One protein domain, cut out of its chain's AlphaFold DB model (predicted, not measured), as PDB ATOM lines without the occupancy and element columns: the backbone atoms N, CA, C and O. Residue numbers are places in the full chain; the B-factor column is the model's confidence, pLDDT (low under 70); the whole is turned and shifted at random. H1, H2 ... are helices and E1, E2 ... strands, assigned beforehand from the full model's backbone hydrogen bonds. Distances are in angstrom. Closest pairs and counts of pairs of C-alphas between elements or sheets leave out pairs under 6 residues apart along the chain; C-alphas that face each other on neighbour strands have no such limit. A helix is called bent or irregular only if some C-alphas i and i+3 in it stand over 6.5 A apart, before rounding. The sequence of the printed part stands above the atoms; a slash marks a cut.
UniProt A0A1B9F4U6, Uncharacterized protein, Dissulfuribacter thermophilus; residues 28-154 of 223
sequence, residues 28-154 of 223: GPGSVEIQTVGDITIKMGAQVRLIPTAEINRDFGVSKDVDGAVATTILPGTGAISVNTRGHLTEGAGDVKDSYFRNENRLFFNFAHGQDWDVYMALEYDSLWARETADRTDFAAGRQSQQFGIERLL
ATOM      1  N   GLY A  28      13.054 -39.310  33.249       44.59
ATOM      2  CA  GLY A  28      13.700 -40.383  32.497       44.59
ATOM      3  C   GLY A  28      14.850 -41.039  33.276       44.59
ATOM      4  O   GLY A  28      15.244 -40.552  34.339       44.59
ATOM      5  N   PRO A  29      15.410 -42.153  32.773       47.19
ATOM      6  CA  PRO A  29      16.546 -42.810  33.421       47.19
ATOM      7  C   PRO A  29      17.656 -41.790  33.735       47.19
ATOM      8  O   PRO A  29      18.149 -41.134  32.824       47.19
ATOM      9  N   GLY A  30      18.013 -41.645  35.021       52.09
ATOM     10  CA  GLY A  30      18.942 -40.610  35.510       52.09
ATOM     11  C   GLY A  30      18.296 -39.404  36.215       52.09
ATOM     12  O   GLY A  30      18.887 -38.329  36.258       52.09
ATOM     13  N   SER A  31      17.085 -39.544  36.758       55.78
ATOM     14  CA  SER A  31      16.361 -38.454  37.418       55.78
ATOM     15  C   SER A  31      16.906 -38.053  38.794       55.78
ATOM     16  O   SER A  31      17.138 -38.920  39.638       55.78
ATOM     17  N   VAL A  32      16.978 -36.747  39.063       60.03
ATOM     18  CA  VAL A  32      17.218 -36.175  40.396       60.03
ATOM     19  C   VAL A  32      15.999 -35.347  40.806       60.03
ATOM     20  O   VAL A  32      15.678 -34.320  40.207       60.03
ATOM     21  N   GLU A  33      15.304 -35.790  41.848       62.72
ATOM     22  CA  GLU A  33      14.185 -35.044  42.425       62.72
ATOM     23  C   GLU A  33      14.705 -34.068  43.488       62.72
ATOM     24  O   GLU A  33      15.359 -34.484  44.443       62.72
ATOM     25  N   ILE A  34      14.429 -32.770  43.317       63.41
ATOM     26  CA  ILE A  34      14.791 -31.729  44.287       63.41
ATOM     27  C   ILE A  34      13.503 -31.100  44.802       63.41
ATOM     28  O   ILE A  34      12.927 -30.207  44.183       63.41
ATOM     29  N   GLN A  35      13.051 -31.549  45.969       63.25
ATOM     30  CA  GLN A  35      11.918 -30.917  46.630       63.25
ATOM     31  C   GLN A  35      12.371 -29.585  47.239       63.25
ATOM     32  O   GLN A  35      13.148 -29.555  48.194       63.25
ATOM     33  N   THR A  36      11.929 -28.473  46.653       66.62
ATOM     34  CA  THR A  36      12.227 -27.133  47.165       66.62
ATOM     35  C   THR A  36      11.431 -26.837  48.434       66.62
ATOM     36  O   THR A  36      10.340 -27.364  48.639       66.62
ATOM     37  N   VAL A  37      11.973 -25.976  49.302       61.69
ATOM     38  CA  VAL A  37      11.262 -25.462  50.483       61.69
ATOM     39  C   VAL A  37      10.238 -24.430  49.997       61.69
ATOM     40  O   VAL A  37      10.541 -23.244  49.900       61.69
ATOM     41  N   GLY A  38       9.059 -24.903  49.596       73.56
ATOM     42  CA  GLY A  38       7.986 -24.111  48.997       73.56
ATOM     43  C   GLY A  38       6.810 -24.988  48.559       73.56
ATOM     44  O   GLY A  38       6.808 -26.199  48.770       73.56
ATOM     45  N   ASP A  39       5.801 -24.364  47.967       87.44
ATOM     46  CA  ASP A  39       4.605 -24.998  47.396       87.44
ATOM     47  C   ASP A  39       4.823 -25.532  45.965       87.44
ATOM     48  O   ASP A  39       4.079 -26.395  45.491       87.44
ATOM     49  N   ILE A  40       5.884 -25.073  45.300       89.06
ATOM     50  CA  ILE A  40       6.338 -25.592  44.012       89.06
ATOM     51  C   ILE A  40       7.259 -26.796  44.236       89.06
ATOM     52  O   ILE A  40       8.225 -26.733  44.992       89.06
ATOM     53  N   THR A  41       6.982 -27.895  43.543       88.88
ATOM     54  CA  THR A  41       7.866 -29.058  43.421       88.88
ATOM     55  C   THR A  41       8.658 -28.961  42.125       88.88
ATOM     56  O   THR A  41       8.077 -28.684  41.075       88.88
ATOM     57  N   ILE A  42       9.966 -29.230  42.186       87.06
ATOM     58  CA  ILE A  42      10.848 -29.232  41.016       87.06
ATOM     59  C   ILE A  42      11.443 -30.629  40.826       87.06
ATOM     60  O   ILE A  42      12.059 -31.195  41.727       87.06
ATOM     61  N   LYS A  43      11.295 -31.201  39.632       86.25
ATOM     62  CA  LYS A  43      11.974 -32.447  39.256       86.25
ATOM     63  C   LYS A  43      12.879 -32.199  38.074       86.25
ATOM     64  O   LYS A  43      12.439 -31.660  37.061       86.25
ATOM     65  N   MET A  44      14.130 -32.618  38.207       86.25
ATOM     66  CA  MET A  44      15.121 -32.501  37.154       86.25
ATOM     67  C   MET A  44      15.544 -33.886  36.682       86.25
ATOM     68  O   MET A  44      15.566 -34.863  37.431       86.25
ATOM     69  N   GLY A  45      15.875 -33.991  35.409       84.38
ATOM     70  CA  GLY A  45      16.431 -35.206  34.842       84.38
ATOM     71  C   GLY A  45      17.424 -34.861  33.758       84.38
ATOM     72  O   GLY A  45      17.363 -33.783  33.172       84.38
ATOM     73  N   ALA A  46      18.324 -35.788  33.480       83.75
ATOM     74  CA  ALA A  46      19.216 -35.676  32.348       83.75
ATOM     75  C   ALA A  46      19.290 -37.017  31.626       83.75
ATOM     76  O   ALA A  46      19.263 -38.075  32.254       83.75
ATOM     77  N   GLN A  47      19.411 -36.962  30.309       83.38
ATOM     78  CA  GLN A  47      19.756 -38.093  29.469       83.38
ATOM     79  C   GLN A  47      21.020 -37.734  28.700       83.38
ATOM     80  O   GLN A  47      21.118 -36.653  28.131       83.38
ATOM     81  N   VAL A  48      21.970 -38.660  28.674       83.44
ATOM     82  CA  VAL A  48      23.146 -38.597  27.808       83.44
ATOM     83  C   VAL A  48      23.088 -39.818  26.911       83.44
ATOM     84  O   VAL A  48      23.062 -40.950  27.399       83.44
ATOM     85  N   ARG A  49      23.043 -39.592  25.603       81.31
ATOM     86  CA  ARG A  49      23.027 -40.639  24.588       81.31
ATOM     87  C   ARG A  49      24.260 -40.495  23.716       81.31
ATOM     88  O   ARG A  49      24.513 -39.431  23.170       81.31
ATOM     89  N   LEU A  50      25.012 -41.584  23.579       81.94
ATOM     90  CA  LEU A  50      26.166 -41.678  22.688       81.94
ATOM     91  C   LEU A  50      25.855 -42.660  21.570       81.94
ATOM     92  O   LEU A  50      25.384 -43.767  21.824       81.94
ATOM     93  N   ILE A  51      26.114 -42.238  20.339       81.62
ATOM     94  CA  ILE A  51      25.723 -42.950  19.129       81.62
ATOM     95  C   ILE A  51      26.964 -43.097  18.244       81.62
ATOM     96  O   ILE A  51      27.285 -42.187  17.470       81.62
ATOM     97  N   PRO A  52      27.694 -44.219  18.356       84.50
ATOM     98  CA  PRO A  52      28.668 -44.585  17.341       84.50
ATOM     99  C   PRO A  52      27.927 -44.926  16.048       84.50
ATOM    100  O   PRO A  52      27.019 -45.756  16.048       84.50
ATOM    101  N   THR A  53      28.324 -44.299  14.947       80.50
ATOM    102  CA  THR A  53      27.758 -44.554  13.622       80.50
ATOM    103  C   THR A  53      28.866 -44.997  12.681       80.50
ATOM    104  O   THR A  53      29.917 -44.364  12.614       80.50
ATOM    105  N   ALA A  54      28.620 -46.090  11.959       84.00
ATOM    106  CA  ALA A  54      29.468 -46.557  10.875       84.00
ATOM    107  C   ALA A  54      28.673 -46.469   9.574       84.00
ATOM    108  O   ALA A  54      27.657 -47.147   9.414       84.00
ATOM    109  N   GLU A  55      29.136 -45.629   8.656       78.94
ATOM    110  CA  GLU A  55      28.499 -45.441   7.362       78.94
ATOM    111  C   GLU A  55      29.362 -46.043   6.257       78.94
ATOM    112  O   GLU A  55      30.500 -45.630   6.026       78.94
ATOM    113  N   ILE A  56      28.801 -47.015   5.542       79.00
ATOM    114  CA  ILE A  56      29.470 -47.670   4.423       79.00
ATOM    115  C   ILE A  56      28.673 -47.361   3.164       79.00
ATOM    116  O   ILE A  56      27.548 -47.830   3.012       79.00
ATOM    117  N   ASN A  57      29.288 -46.610   2.245       78.62
ATOM    118  CA  ASN A  57      28.772 -46.414   0.889       78.62
ATOM    119  C   ASN A  57      27.349 -45.812   0.834       78.62
ATOM    120  O   ASN A  57      26.497 -46.318   0.107       78.62
ATOM    121  N   ARG A  58      27.083 -44.747   1.609       78.12
ATOM    122  CA  ARG A  58      25.778 -44.049   1.643       78.12
ATOM    123  C   ARG A  58      25.300 -43.568   0.282       78.12
ATOM    124  O   ARG A  58      24.105 -43.558   0.021       78.12
ATOM    125  N   ASP A  59      26.231 -43.183  -0.575       77.06
ATOM    126  CA  ASP A  59      25.953 -42.744  -1.936       77.06
ATOM    127  C   ASP A  59      25.833 -43.913  -2.921       77.06
ATOM    128  O   ASP A  59      25.892 -43.717  -4.131       77.06
ATOM    129  N   PHE A  60      25.713 -45.143  -2.413       84.38
ATOM    130  CA  PHE A  60      25.591 -46.371  -3.190       84.38
ATOM    131  C   PHE A  60      26.737 -46.605  -4.188       84.38
ATOM    132  O   PHE A  60      26.615 -47.438  -5.082       84.38
ATOM    133  N   GLY A  61      27.895 -45.968  -3.991       80.75
ATOM    134  CA  GLY A  61      29.090 -46.156  -4.814       80.75
ATOM    135  C   GLY A  61      29.276 -45.105  -5.897       80.75
ATOM    136  O   GLY A  61      30.245 -45.212  -6.643       80.75
ATOM    137  N   VAL A  62      28.420 -44.082  -5.956       80.12
ATOM    138  CA  VAL A  62      28.521 -42.985  -6.930       80.12
ATOM    139  C   VAL A  62      29.878 -42.272  -6.850       80.12
ATOM    140  O   VAL A  62      30.442 -41.921  -7.884       80.12
ATOM    141  N   SER A  63      30.478 -42.155  -5.661       76.69
ATOM    142  CA  SER A  63      31.813 -41.570  -5.468       76.69
ATOM    143  C   SER A  63      32.939 -42.318  -6.186       76.69
ATOM    144  O   SER A  63      34.066 -41.834  -6.208       76.69
ATOM    145  N   LYS A  64      32.693 -43.538  -6.680       81.56
ATOM    146  CA  LYS A  64      33.689 -44.325  -7.424       81.56
ATOM    147  C   LYS A  64      33.748 -43.933  -8.897       81.56
ATOM    148  O   LYS A  64      34.800 -44.089  -9.510       81.56
ATOM    149  N   ASP A  65      32.638 -43.424  -9.427       80.50
ATOM    150  CA  ASP A  65      32.454 -43.148 -10.853       80.50
ATOM    151  C   ASP A  65      32.359 -41.642 -11.153       80.50
ATOM    152  O   ASP A  65      32.529 -41.226 -12.300       80.50
ATOM    153  N   VAL A  66      32.110 -40.813 -10.133       73.50
ATOM    154  CA  VAL A  66      32.023 -39.353 -10.250       73.50
ATOM    155  C   VAL A  66      33.222 -38.703  -9.566       73.50
ATOM    156  O   VAL A  66      33.381 -38.788  -8.348       73.50
ATOM    157  N   ASP A  67      34.050 -38.021 -10.358       72.00
ATOM    158  CA  ASP A  67      35.171 -37.231  -9.849       72.00
ATOM    159  C   ASP A  67      34.676 -36.063  -8.977       72.00
ATOM    160  O   ASP A  67      33.631 -35.458  -9.240       72.00
ATOM    161  N   GLY A  68      35.454 -35.703  -7.954       66.75
ATOM    162  CA  GLY A  68      35.125 -34.633  -7.014       66.75
ATOM    163  C   GLY A  68      34.882 -33.290  -7.709       66.75
ATOM    164  O   GLY A  68      33.988 -32.552  -7.312       66.75
ATOM    165  N   ALA A  69      35.599 -33.003  -8.800       69.00
ATOM    166  CA  ALA A  69      35.406 -31.789  -9.599       69.00
ATOM    167  C   ALA A  69      34.081 -31.762 -10.388       69.00
ATOM    168  O   ALA A  69      33.605 -30.691 -10.755       69.00
ATOM    169  N   VAL A  70      33.480 -32.923 -10.654       70.81
ATOM    170  CA  VAL A  70      32.147 -33.029 -11.265       70.81
ATOM    171  C   VAL A  70      31.076 -32.963 -10.175       70.81
ATOM    172  O   VAL A  70      30.070 -32.270 -10.333       70.81
ATOM    173  N   ALA A  71      31.316 -33.598  -9.026       67.12
ATOM    174  CA  ALA A  71      30.424 -33.560  -7.868       67.12
ATOM    175  C   ALA A  71      30.182 -32.126  -7.352       67.12
ATOM    176  O   ALA A  71      29.040 -31.767  -7.060       67.12
ATOM    177  N   THR A  72      31.215 -31.275  -7.337       64.38
ATOM    178  CA  THR A  72      31.115 -29.846  -6.969       64.38
ATOM    179  C   THR A  72      30.148 -29.050  -7.852       64.38
ATOM    180  O   THR A  72      29.641 -28.024  -7.410       64.38
ATOM    181  N   THR A  73      29.882 -29.493  -9.086       67.00
ATOM    182  CA  THR A  73      28.968 -28.802 -10.016       67.00
ATOM    183  C   THR A  73      27.523 -29.288  -9.930       67.00
ATOM    184  O   THR A  73      26.611 -28.535 -10.264       67.00
ATOM    185  N   ILE A  74      27.296 -30.521  -9.464       64.75
ATOM    186  CA  ILE A  74      25.971 -31.165  -9.454       64.75
ATOM    187  C   ILE A  74      25.293 -31.018  -8.084       64.75
ATOM    188  O   ILE A  74      24.099 -30.737  -8.005       64.75
ATOM    189  N   LEU A  75      26.055 -31.183  -7.000       63.72
ATOM    190  CA  LEU A  75      25.534 -31.291  -5.633       63.72
ATOM    191  C   LEU A  75      25.032 -29.980  -4.995       63.72
ATOM    192  O   LEU A  75      24.072 -30.038  -4.222       63.72
ATOM    193  N   PRO A  76      25.555 -28.781  -5.321       58.84
ATOM    194  CA  PRO A  76      24.982 -27.541  -4.787       58.84
ATOM    195  C   PRO A  76      23.515 -27.329  -5.195       58.84
ATOM    196  O   PRO A  76      22.746 -26.727  -4.451       58.84
ATOM    197  N   GLY A  77      23.099 -27.868  -6.350       54.19
ATOM    198  CA  GLY A  77      21.709 -27.826  -6.817       54.19
ATOM    199  C   GLY A  77      20.752 -28.740  -6.043       54.19
ATOM    200  O   GLY A  77      19.542 -28.636  -6.228       54.19
ATOM    201  N   THR A  78      21.269 -29.618  -5.176       52.84
ATOM    202  CA  THR A  78      20.481 -30.561  -4.368       52.84
ATOM    203  C   THR A  78      20.450 -30.194  -2.882       52.84
ATOM    204  O   THR A  78      20.000 -30.999  -2.072       52.84
ATOM    205  N   GLY A  79      20.956 -29.013  -2.503       46.25
ATOM    206  CA  GLY A  79      21.013 -28.567  -1.105       46.25
ATOM    207  C   GLY A  79      22.131 -29.208  -0.274       46.25
ATOM    208  O   GLY A  79      22.174 -29.028   0.942       46.25
ATOM    209  N   ALA A  80      23.054 -29.944  -0.902       49.66
ATOM    210  CA  ALA A  80      24.216 -30.492  -0.213       49.66
ATOM    211  C   ALA A  80      25.268 -29.392   0.007       49.66
ATOM    212  O   ALA A  80      25.717 -28.747  -0.939       49.66
ATOM    213  N   ILE A  81      25.679 -29.193   1.265       52.53
ATOM    214  CA  ILE A  81      26.769 -28.267   1.627       52.53
ATOM    215  C   ILE A  81      28.139 -28.892   1.291       52.53
ATOM    216  O   ILE A  81      29.106 -28.175   1.033       52.53
ATOM    217  N   SER A  82      28.212 -30.227   1.221       55.94
ATOM    218  CA  SER A  82      29.409 -30.967   0.820       55.94
ATOM    219  C   SER A  82      29.567 -31.057  -0.692       55.94
ATOM    220  O   SER A  82      28.662 -31.473  -1.411       55.94
ATOM    221  N   VAL A  83      30.788 -30.830  -1.165       61.16
ATOM    222  CA  VAL A  83      31.232 -31.115  -2.540       61.16
ATOM    223  C   VAL A  83      31.565 -32.600  -2.773       61.16
ATOM    224  O   VAL A  83      32.303 -32.959  -3.688       61.16
ATOM    225  N   ASN A  84      31.057 -33.477  -1.909       67.31
ATOM    226  CA  ASN A  84      31.301 -34.912  -1.910       67.31
ATOM    227  C   ASN A  84      29.958 -35.649  -1.914       67.31
ATOM    228  O   ASN A  84      29.103 -35.370  -1.079       67.31
ATOM    229  N   THR A  85      29.793 -36.625  -2.811       71.12
ATOM    230  CA  THR A  85      28.555 -37.414  -2.963       71.12
ATOM    231  C   THR A  85      28.185 -38.218  -1.719       71.12
ATOM    232  O   THR A  85      27.034 -38.610  -1.565       71.12
ATOM    233  N   ARG A  86      29.145 -38.446  -0.816       73.94
ATOM    234  CA  ARG A  86      28.975 -39.155   0.457       73.94
ATOM    235  C   ARG A  86      28.655 -38.234   1.637       73.94
ATOM    236  O   ARG A  86      28.320 -38.747   2.697       73.94
ATOM    237  N   GLY A  87      28.799 -36.917   1.477       73.31
ATOM    238  CA  GLY A  87      28.463 -35.933   2.507       73.31
ATOM    239  C   GLY A  87      26.956 -35.772   2.668       73.31
ATOM    240  O   GLY A  87      26.201 -35.877   1.699       73.31
ATOM    241  N   HIS A  88      26.504 -35.538   3.894       68.69
ATOM    242  CA  HIS A  88      25.103 -35.272   4.196       68.69
ATOM    243  C   HIS A  88      24.931 -34.455   5.465       68.69
ATOM    244  O   HIS A  88      25.708 -34.559   6.409       68.69
ATOM    245  N   LEU A  89      23.852 -33.676   5.500       67.69
ATOM    246  CA  LEU A  89      23.502 -32.880   6.664       67.69
ATOM    247  C   LEU A  89      22.820 -33.722   7.734       67.69
ATOM    248  O   LEU A  89      22.003 -34.602   7.456       67.69
ATOM    249  N   THR A  90      23.133 -33.376   8.972       62.84
ATOM    250  CA  THR A  90      22.477 -33.869  10.177       62.84
ATOM    251  C   THR A  90      21.991 -32.681  10.996       62.84
ATOM    252  O   THR A  90      22.687 -31.669  11.099       62.84
ATOM    253  N   GLU A  91      20.805 -32.827  11.582       55.75
ATOM    254  CA  GLU A  91      20.041 -31.764  12.248       55.75
ATOM    255  C   GLU A  91      20.826 -31.024  13.346       55.75
ATOM    256  O   GLU A  91      20.800 -29.800  13.400       55.75
ATOM    257  N   GLY A  92      21.629 -31.731  14.150       54.72
ATOM    258  CA  GLY A  92      22.431 -31.122  15.227       54.72
ATOM    259  C   GLY A  92      23.950 -31.124  15.019       54.72
ATOM    260  O   GLY A  92      24.717 -30.719  15.893       54.72
ATOM    261  N   ALA A  93      24.427 -31.629  13.884       54.28
ATOM    262  CA  ALA A  93      25.813 -32.081  13.767       54.28
ATOM    263  C   ALA A  93      26.526 -31.611  12.487       54.28
ATOM    264  O   ALA A  93      27.751 -31.730  12.398       54.28
ATOM    265  N   GLY A  94      25.799 -30.985  11.556       61.09
ATOM    266  CA  GLY A  94      26.383 -30.433  10.337       61.09
ATOM    267  C   GLY A  94      26.556 -31.468   9.230       61.09
ATOM    268  O   GLY A  94      25.848 -32.475   9.200       61.09
ATOM    269  N   ASP A  95      27.483 -31.199   8.309       66.19
ATOM    270  CA  ASP A  95      27.821 -32.083   7.187       66.19
ATOM    271  C   ASP A  95      28.740 -33.225   7.641       66.19
ATOM    272  O   ASP A  95      29.884 -32.994   8.049       66.19
ATOM    273  N   VAL A  96      28.241 -34.460   7.589       72.38
ATOM    274  CA  VAL A  96      28.952 -35.667   8.019       72.38
ATOM    275  C   VAL A  96      29.097 -36.679   6.887       72.38
ATOM    276  O   VAL A  96      28.358 -36.656   5.908       72.38
ATOM    277  N   LYS A  97      30.082 -37.572   7.014       72.38
ATOM    278  CA  LYS A  97      30.296 -38.732   6.138       72.38
ATOM    279  C   LYS A  97      31.172 -39.763   6.855       72.38
ATOM    280  O   LYS A  97      31.835 -39.422   7.837       72.38
ATOM    281  N   ASP A  98      31.207 -40.990   6.336       78.88
ATOM    282  CA  ASP A  98      31.963 -42.111   6.923       78.88
ATOM    283  C   ASP A  98      31.538 -42.403   8.384       78.88
ATOM    284  O   ASP A  98      30.366 -42.292   8.743       78.88
ATOM    285  N   SER A  99      32.478 -42.827   9.233       82.81
ATOM    286  CA  SER A  99      32.213 -43.149  10.635       82.81
ATOM    287  C   SER A  99      32.336 -41.918  11.536       82.81
ATOM    288  O   SER A  99      33.276 -41.123  11.421       82.81
ATOM    289  N   TYR A 100      31.408 -41.781  12.482       78.38
ATOM    290  CA  TYR A 100      31.384 -40.672  13.435       78.38
ATOM    291  C   TYR A 100      30.785 -41.070  14.786       78.38
ATOM    292  O   TYR A 100      30.014 -42.021  14.906       78.38
ATOM    293  N   PHE A 101      31.133 -40.302  15.818       79.56
ATOM    294  CA  PHE A 101      30.508 -40.370  17.136       79.56
ATOM    295  C   PHE A 101      29.639 -39.135  17.351       79.56
ATOM    296  O   PHE A 101      30.157 -38.015  17.384       79.56
ATOM    297  N   ARG A 102      28.335 -39.354  17.539       79.75
ATOM    298  CA  ARG A 102      27.372 -38.314  17.915       79.75
ATOM    299  C   ARG A 102      26.971 -38.463  19.376       79.75
ATOM    300  O   ARG A 102      26.881 -39.583  19.883       79.75
ATOM    301  N   ASN A 103      26.707 -37.345  20.033       78.00
ATOM    302  CA  ASN A 103      25.968 -37.313  21.279       78.00
ATOM    303  C   ASN A 103      24.639 -36.585  21.086       78.00
ATOM    304  O   ASN A 103      24.549 -35.645  20.302       78.00
ATOM    305  N   GLU A 104      23.670 -36.985  21.892       78.75
ATOM    306  CA  GLU A 104      22.462 -36.221  22.155       78.75
ATOM    307  C   GLU A 104      22.269 -36.171  23.663       78.75
ATOM    308  O   GLU A 104      22.243 -37.207  24.337       78.75
ATOM    309  N   ASN A 105      22.180 -34.969  24.207       84.00
ATOM    310  CA  ASN A 105      21.996 -34.758  25.629       84.00
ATOM    311  C   ASN A 105      20.684 -34.027  25.842       84.00
ATOM    312  O   ASN A 105      20.463 -32.982  25.243       84.00
ATOM    313  N   ARG A 106      19.847 -34.531  26.745       85.00
ATOM    314  CA  ARG A 106      18.595 -33.871  27.110       85.00
ATOM    315  C   ARG A 106      18.583 -33.511  28.580       85.00
ATOM    316  O   ARG A 106      18.972 -34.328  29.413       85.00
ATOM    317  N   LEU A 107      18.120 -32.309  28.902       87.38
ATOM    318  CA  LEU A 107      17.822 -31.884  30.268       87.38
ATOM    319  C   LEU A 107      16.316 -31.713  30.403       87.38
ATOM    320  O   LEU A 107      15.689 -31.054  29.583       87.38
ATOM    321  N   PHE A 108      15.743 -32.291  31.449       86.81
ATOM    322  CA  PHE A 108      14.314 -32.258  31.722       86.81
ATOM    323  C   PHE A 108      14.050 -31.466  32.991       86.81
ATOM    324  O   PHE A 108      14.701 -31.696  34.011       86.81
ATOM    325  N   PHE A 109      13.039 -30.610  32.950       89.06
ATOM    326  CA  PHE A 109      12.557 -29.848  34.090       89.06
ATOM    327  C   PHE A 109      11.050 -30.038  34.207       89.06
ATOM    328  O   PHE A 109      10.320 -29.925  33.227       89.06
ATOM    329  N   ASN A 110      10.585 -30.344  35.412       90.62
ATOM    330  CA  ASN A 110       9.170 -30.349  35.750       90.62
ATOM    331  C   ASN A 110       8.974 -29.435  36.949       90.62
ATOM    332  O   ASN A 110       9.616 -29.636  37.980       90.62
ATOM    333  N   PHE A 111       8.072 -28.475  36.822       91.44
ATOM    334  CA  PHE A 111       7.648 -27.584  37.893       91.44
ATOM    335  C   PHE A 111       6.175 -27.852  38.157       91.44
ATOM    336  O   PHE A 111       5.411 -27.954  37.204       91.44
ATOM    337  N   ALA A 112       5.758 -27.974  39.411       92.50
ATOM    338  CA  ALA A 112       4.351 -28.193  39.731       92.50
ATOM    339  C   ALA A 112       3.959 -27.500  41.028       92.50
ATOM    340  O   ALA A 112       4.676 -27.613  42.018       92.50
ATOM    341  N   HIS A 113       2.798 -26.854  41.043       92.81
ATOM    342  CA  HIS A 113       2.174 -26.343  42.260       92.81
ATOM    343  C   HIS A 113       0.978 -27.225  42.619       92.81
ATOM    344  O   HIS A 113      -0.134 -27.040  42.115       92.81
ATOM    345  N   GLY A 114       1.225 -28.241  43.448       88.12
ATOM    346  CA  GLY A 114       0.209 -29.219  43.836       88.12
ATOM    347  C   GLY A 114      -0.517 -29.823  42.628       88.12
ATOM    348  O   GLY A 114       0.094 -30.482  41.791       88.12
ATOM    349  N   GLN A 115      -1.835 -29.609  42.554       89.12
ATOM    350  CA  GLN A 115      -2.674 -30.041  41.426       89.12
ATOM    351  C   GLN A 115      -3.104 -28.892  40.508       89.12
ATOM    352  O   GLN A 115      -3.801 -29.148  39.522       89.12
ATOM    353  N   ASP A 116      -2.723 -27.653  40.820       94.44
ATOM    354  CA  ASP A 116      -3.250 -26.454  40.167       94.44
ATOM    355  C   ASP A 116      -2.651 -26.277  38.779       94.44
ATOM    356  O   ASP A 116      -3.378 -26.075  37.806       94.44
ATOM    357  N   TRP A 117      -1.329 -26.393  38.679       95.56
ATOM    358  CA  TRP A 117      -0.610 -26.270  37.422       95.56
ATOM    359  C   TRP A 117       0.711 -27.035  37.438       95.56
ATOM    360  O   TRP A 117       1.291 -27.293  38.497       95.56
ATOM    361  N   ASP A 118       1.176 -27.383  36.242       95.12
ATOM    362  CA  ASP A 118       2.489 -27.965  35.995       95.12
ATOM    363  C   ASP A 118       3.109 -27.400  34.714       95.12
ATOM    364  O   ASP A 118       2.404 -26.966  33.804       95.12
ATOM    365  N   VAL A 119       4.438 -27.370  34.665       94.19
ATOM    366  CA  VAL A 119       5.222 -27.007  33.487       94.19
ATOM    367  C   VAL A 119       6.273 -28.082  33.263       94.19
ATOM    368  O   VAL A 119       7.080 -28.352  34.151       94.19
ATOM    369  N   TYR A 120       6.283 -28.661  32.069       91.06
ATOM    370  CA  TYR A 120       7.338 -29.536  31.577       91.06
ATOM    371  C   TYR A 120       8.207 -28.784  30.575       91.06
ATOM    372  O   TYR A 120       7.696 -28.074  29.713       91.06
ATOM    373  N   MET A 121       9.519 -28.953  30.672       90.31
ATOM    374  CA  MET A 121      10.475 -28.403  29.723       90.31
ATOM    375  C   MET A 121      11.562 -29.431  29.432       90.31
ATOM    376  O   MET A 121      12.092 -30.056  30.356       90.31
ATOM    377  N   ALA A 122      11.909 -29.585  28.159       86.31
ATOM    378  CA  ALA A 122      13.049 -30.359  27.708       86.31
ATOM    379  C   ALA A 122      13.984 -29.460  26.902       86.31
ATOM    380  O   ALA A 122      13.560 -28.783  25.968       86.31
ATOM    381  N   LEU A 123      15.255 -29.469  27.277       87.06
ATOM    382  CA  LEU A 123      16.331 -28.915  26.476       87.06
ATOM    383  C   LEU A 123      17.057 -30.055  25.775       87.06
ATOM    384  O   LEU A 123      17.343 -31.056  26.431       87.06
ATOM    385  N   GLU A 124      17.412 -29.888  24.507       81.69
ATOM    386  CA  GLU A 124      18.230 -30.841  23.754       81.69
ATOM    387  C   GLU A 124      19.530 -30.199  23.274       81.69
ATOM    388  O   GLU A 124      19.562 -29.044  22.860       81.69
ATOM    389  N   TYR A 125      20.615 -30.959  23.356       81.00
ATOM    390  CA  TYR A 125      21.913 -30.625  22.804       81.00
ATOM    391  C   TYR A 125      22.434 -31.793  21.979       81.00
ATOM    392  O   TYR A 125      22.808 -32.838  22.525       81.00
ATOM    393  N   ASP A 126      22.571 -31.552  20.686       75.50
ATOM    394  CA  ASP A 126      23.126 -32.497  19.733       75.50
ATOM    395  C   ASP A 126      24.508 -32.037  19.269       75.50
ATOM    396  O   ASP A 126      24.723 -30.867  18.950       75.50
ATOM    397  N   SER A 127      25.487 -32.948  19.271       74.50
ATOM    398  CA  SER A 127      26.849 -32.627  18.822       74.50
ATOM    399  C   SER A 127      27.647 -33.851  18.358       74.50
ATOM    400  O   SER A 127      27.269 -35.001  18.573       74.50
ATOM    401  N   LEU A 128      28.779 -33.598  17.689       74.62
ATOM    402  CA  LEU A 128      29.749 -34.596  17.235       74.62
ATOM    403  C   LEU A 128      31.044 -34.514  18.036       74.62
ATOM    404  O   LEU A 128      31.709 -33.470  18.106       74.62
ATOM    405  N   TRP A 129      31.465 -35.659  18.565       66.81
ATOM    406  CA  TRP A 129      32.675 -35.767  19.378       66.81
ATOM    407  C   TRP A 129      33.914 -36.107  18.557       66.81
ATOM    408  O   TRP A 129      34.964 -35.502  18.763       66.81
ATOM    409  N   ALA A 130      33.801 -37.049  17.622       61.69
ATOM    410  CA  ALA A 130      34.918 -37.531  16.816       61.69
ATOM    411  C   ALA A 130      34.448 -37.959  15.423       61.69
ATOM    412  O   ALA A 130      33.305 -38.387  15.244       61.69
ATOM    413  N   ARG A 131      35.346 -37.834  14.446       59.06
ATOM    414  CA  ARG A 131      35.085 -38.068  13.024       59.06
ATOM    415  C   ARG A 131      36.355 -38.475  12.301       59.06
ATOM    416  O   ARG A 131      37.429 -37.993  12.657       59.06
ATOM    417  N   GLU A 132      36.211 -39.282  11.258       54.09
ATOM    418  CA  GLU A 132      37.306 -39.516  10.315       54.09
ATOM    419  C   GLU A 132      37.398 -38.402   9.259       54.09
ATOM    420  O   GLU A 132      38.505 -38.067   8.847       54.09
ATOM    421  N   THR A 133      36.278 -37.791   8.832       50.28
ATOM    422  CA  THR A 133      36.297 -36.932   7.626       50.28
ATOM    423  C   THR A 133      35.260 -35.790   7.545       50.28
ATOM    424  O   THR A 133      35.181 -35.126   6.509       50.28
ATOM    425  N   ALA A 134      34.465 -35.533   8.588       46.06
ATOM    426  CA  ALA A 134      33.502 -34.420   8.608       46.06
ATOM    427  C   ALA A 134      34.173 -33.089   9.018       46.06
ATOM    428  O   ALA A 134      35.151 -33.115   9.760       46.06
ATOM    429  N   ASP A 135      33.645 -31.934   8.600       47.16
ATOM    430  CA  ASP A 135      34.026 -30.611   9.126       47.16
ATOM    431  C   ASP A 135      32.937 -30.087  10.059       47.16
ATOM    432  O   ASP A 135      31.779 -30.473   9.978       47.16
ATOM    433  N   ARG A 136      33.324 -29.344  11.108       50.88
ATOM    434  CA  ARG A 136      32.363 -28.922  12.142       50.88
ATOM    435  C   ARG A 136      31.795 -27.702  11.468       50.88
ATOM    436  O   ARG A 136      32.485 -26.690  11.445       50.88
ATOM    437  N   THR A 137      30.695 -27.854  10.739       49.62
ATOM    438  CA  THR A 137      30.237 -26.817   9.804       49.62
ATOM    439  C   THR A 137      30.004 -25.490  10.515       49.62
ATOM    440  O   THR A 137      30.156 -24.438   9.907       49.62
ATOM    441  N   ASP A 138      29.733 -25.531  11.819       50.59
ATOM    442  CA  ASP A 138      29.704 -24.381  12.706       50.59
ATOM    443  C   ASP A 138      31.114 -23.800  12.953       50.59
ATOM    444  O   ASP A 138      31.366 -22.665  12.557       50.59
ATOM    445  N   PHE A 139      32.084 -24.559  13.476       45.22
ATOM    446  CA  PHE A 139      33.450 -24.063  13.735       45.22
ATOM    447  C   PHE A 139      34.222 -23.658  12.470       45.22
ATOM    448  O   PHE A 139      34.932 -22.653  12.488       45.22
ATOM    449  N   ALA A 140      34.087 -24.411  11.377       44.44
ATOM    450  CA  ALA A 140      34.709 -24.104  10.088       44.44
ATOM    451  C   ALA A 140      34.137 -22.814   9.470       44.44
ATOM    452  O   ALA A 140      34.844 -22.113   8.751       44.44
ATOM    453  N   ALA A 141      32.891 -22.463   9.812       49.34
ATOM    454  CA  ALA A 141      32.256 -21.192   9.463       49.34
ATOM    455  C   ALA A 141      32.373 -20.114  10.566       49.34
ATOM    456  O   ALA A 141      31.753 -19.056  10.446       49.34
ATOM    457  N   GLY A 142      33.127 -20.362  11.648       44.47
ATOM    458  CA  GLY A 142      33.287 -19.433  12.778       44.47
ATOM    459  C   GLY A 142      32.029 -19.227  13.635       44.47
ATOM    460  O   GLY A 142      31.922 -18.231  14.347       44.47
ATOM    461  N   ARG A 143      31.061 -20.140  13.563       52.09
ATOM    462  CA  ARG A 143      29.791 -20.115  14.294       52.09
ATOM    463  C   ARG A 143      29.836 -21.109  15.458       52.09
ATOM    464  O   ARG A 143      30.378 -22.199  15.337       52.09
ATOM    465  N   GLN A 144      29.252 -20.735  16.592       53.59
ATOM    466  CA  GLN A 144      29.020 -21.636  17.726       53.59
ATOM    467  C   GLN A 144      27.522 -21.938  17.803       53.59
ATOM    468  O   GLN A 144      26.811 -21.327  18.599       53.59
ATOM    469  N   SER A 145      27.023 -22.810  16.922       56.16
ATOM    470  CA  SER A 145      25.585 -23.121  16.855       56.16
ATOM    471  C   SER A 145      25.173 -24.291  17.747       56.16
ATOM    472  O   SER A 145      23.985 -24.488  17.963       56.16
ATOM    473  N   GLN A 146      26.126 -25.052  18.292       62.94
ATOM    474  CA  GLN A 146      25.824 -26.145  19.214       62.94
ATOM    475  C   GLN A 146      25.523 -25.595  20.610       62.94
ATOM    476  O   GLN A 146      26.422 -25.340  21.414       62.94
ATOM    477  N   GLN A 147      24.239 -25.398  20.880       69.19
ATOM    478  CA  GLN A 147      23.691 -24.936  22.150       69.19
ATOM    479  C   GLN A 147      22.525 -25.839  22.543       69.19
ATOM    480  O   GLN A 147      22.007 -26.580  21.713       69.19
ATOM    481  N   PHE A 148      22.126 -25.794  23.813       77.38
ATOM    482  CA  PHE A 148      20.865 -26.409  24.202       77.38
ATOM    483  C   PHE A 148      19.711 -25.641  23.544       77.38
ATOM    484  O   PHE A 148      19.506 -24.466  23.855       77.38
ATOM    485  N   GLY A 149      18.984 -26.299  22.648       76.25
ATOM    486  CA  GLY A 149      17.710 -25.831  22.111       76.25
ATOM    487  C   GLY A 149      16.561 -26.198  23.046       76.25
ATOM    488  O   GLY A 149      16.673 -27.139  23.835       76.25
ATOM    489  N   ILE A 150      15.461 -25.446  22.985       79.31
ATOM    490  CA  ILE A 150      14.207 -25.869  23.614       79.31
ATOM    491  C   ILE A 150      13.575 -26.887  22.676       79.31
ATOM    492  O   ILE A 150      13.118 -26.514  21.606       79.31
ATOM    493  N   GLU A 151      13.565 -28.141  23.108       76.44
ATOM    494  CA  GLU A 151      12.915 -29.238  22.391       76.44
ATOM    495  C   GLU A 151      11.428 -29.267  22.752       76.44
ATOM    496  O   GLU A 151      10.552 -29.345  21.903       76.44
ATOM    497  N   ARG A 152      11.117 -29.132  24.051       82.69
ATOM    498  CA  ARG A 152       9.732 -29.133  24.548       82.69
ATOM    499  C   ARG A 152       9.522 -28.099  25.626       82.69
ATOM    500  O   ARG A 152      10.374 -27.896  26.491       82.69
ATOM    501  N   LEU A 153       8.338 -27.509  25.629       88.94
ATOM    502  CA  LEU A 153       7.854 -26.634  26.685       88.94
ATOM    503  C   LEU A 153       6.339 -26.751  26.759       88.94
ATOM    504  O   LEU A 153       5.659 -26.261  25.873       88.94
ATOM    505  N   LEU A 154       5.794 -27.330  27.821       91.31
ATOM    506  CA  LEU A 154       4.357 -27.496  27.993       91.31
ATOM    507  C   LEU A 154       3.916 -26.992  29.362       91.31
ATOM    508  O   LEU A 154       4.312 -27.549  30.379       91.31
TER     509      LEU A 154
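This is residues 28 to 154 of the 223 residues of an uncharacterized protein of Dissulfuribacter thermophilus (UniProt A0A1B9F4U6). Three long strands, E2, E5 and E6, lie side by side in a long, twisted ribbon, with the short strands E1 and E7 along its two edges. Near the end of the ribbon where E2 and E6 end and E5 begins, the small hairpin of E3 and E4, with H2 next to E4, lies beside the ribbon, while H1 lies beyond that end, its centre 25.8 A from the mean of the C-alphas. The printed part has 127 residues, with two named helices and seven named strands in the order E1 E2 H1 E3 E4 E5 E6 H2 E7. The large sheet has the order E1 E2 E5 E6 E7, antiparallel throughout, and the class is mixed, helices and strands. The whole is a rod of 66 by 25 by 25 A, only just loose and close to extended, with a radius of gyration of the C-alphas of 20.5 A.

E1 is residues 31 to 34, 9.7 A long, from C-alpha 31 at (16.361, -38.454, 37.418). E2, residues 40 to 53, is 41.7 A long. H1, residues 68 to 78, is 15.4 A long and irregular, but only just: C-alphas 73 and 76 are 6.7 A apart. E3 is residues 88 to 90 and E4 residues 94 to 96. E5, residues 100 to 113, is 43.5 A long, and E6, residues 117 to 131, is 44.8 A long, ending at C-alpha 131 at (35.085, -38.068, 13.024). H2 is residues 137 to 140. E7, residues 149 to 154, is 14.7 A long and ends at C-alpha 154 at (4.357, -27.496, 27.993).

E1, an edge strand, forms a hairpin with E2, their directions at 158 degrees; N 32 and O 44 are 2.9 A apart, within hydrogen-bond range. E2 and E5 are antiparallel at 169 degrees, with N 41 and O 112 at 2.8 A and N 53 and O 100 at 2.8 A. E5 and E6 form a hairpin at 168 degrees, with N 107 and O 123 at 2.9 A. E7, the other edge strand, is antiparallel to E6 at 160 degrees, with N 122 and O 152 at 2.8 A. The hairpin E3 and E4 has N 90 and O 94 at 2.9 A. The closest C-alphas of E4 and H2 are those of Gly 94 and Thr 137, 5.3 A apart. H1 and H2 are apart, and neither is on the large sheet. In H1, 3 of 7 O i to N i+4 pairs and 5 of 8 O i to N i+3 pairs are within range; H2 is too short for an O i to N i+4 pair.

The two C-alphas farthest apart, those of Gly 38 and Asp 65, are 67.4 A apart. The printed part has no cut. The link from E2 to H1, 14 residues, is long. The mean pLDDT of the printed part is 72.1; 53 residues are under 70, namely 28 to 37, 68 to 69, 71 to 84, 88 to 95 and 129 to 147.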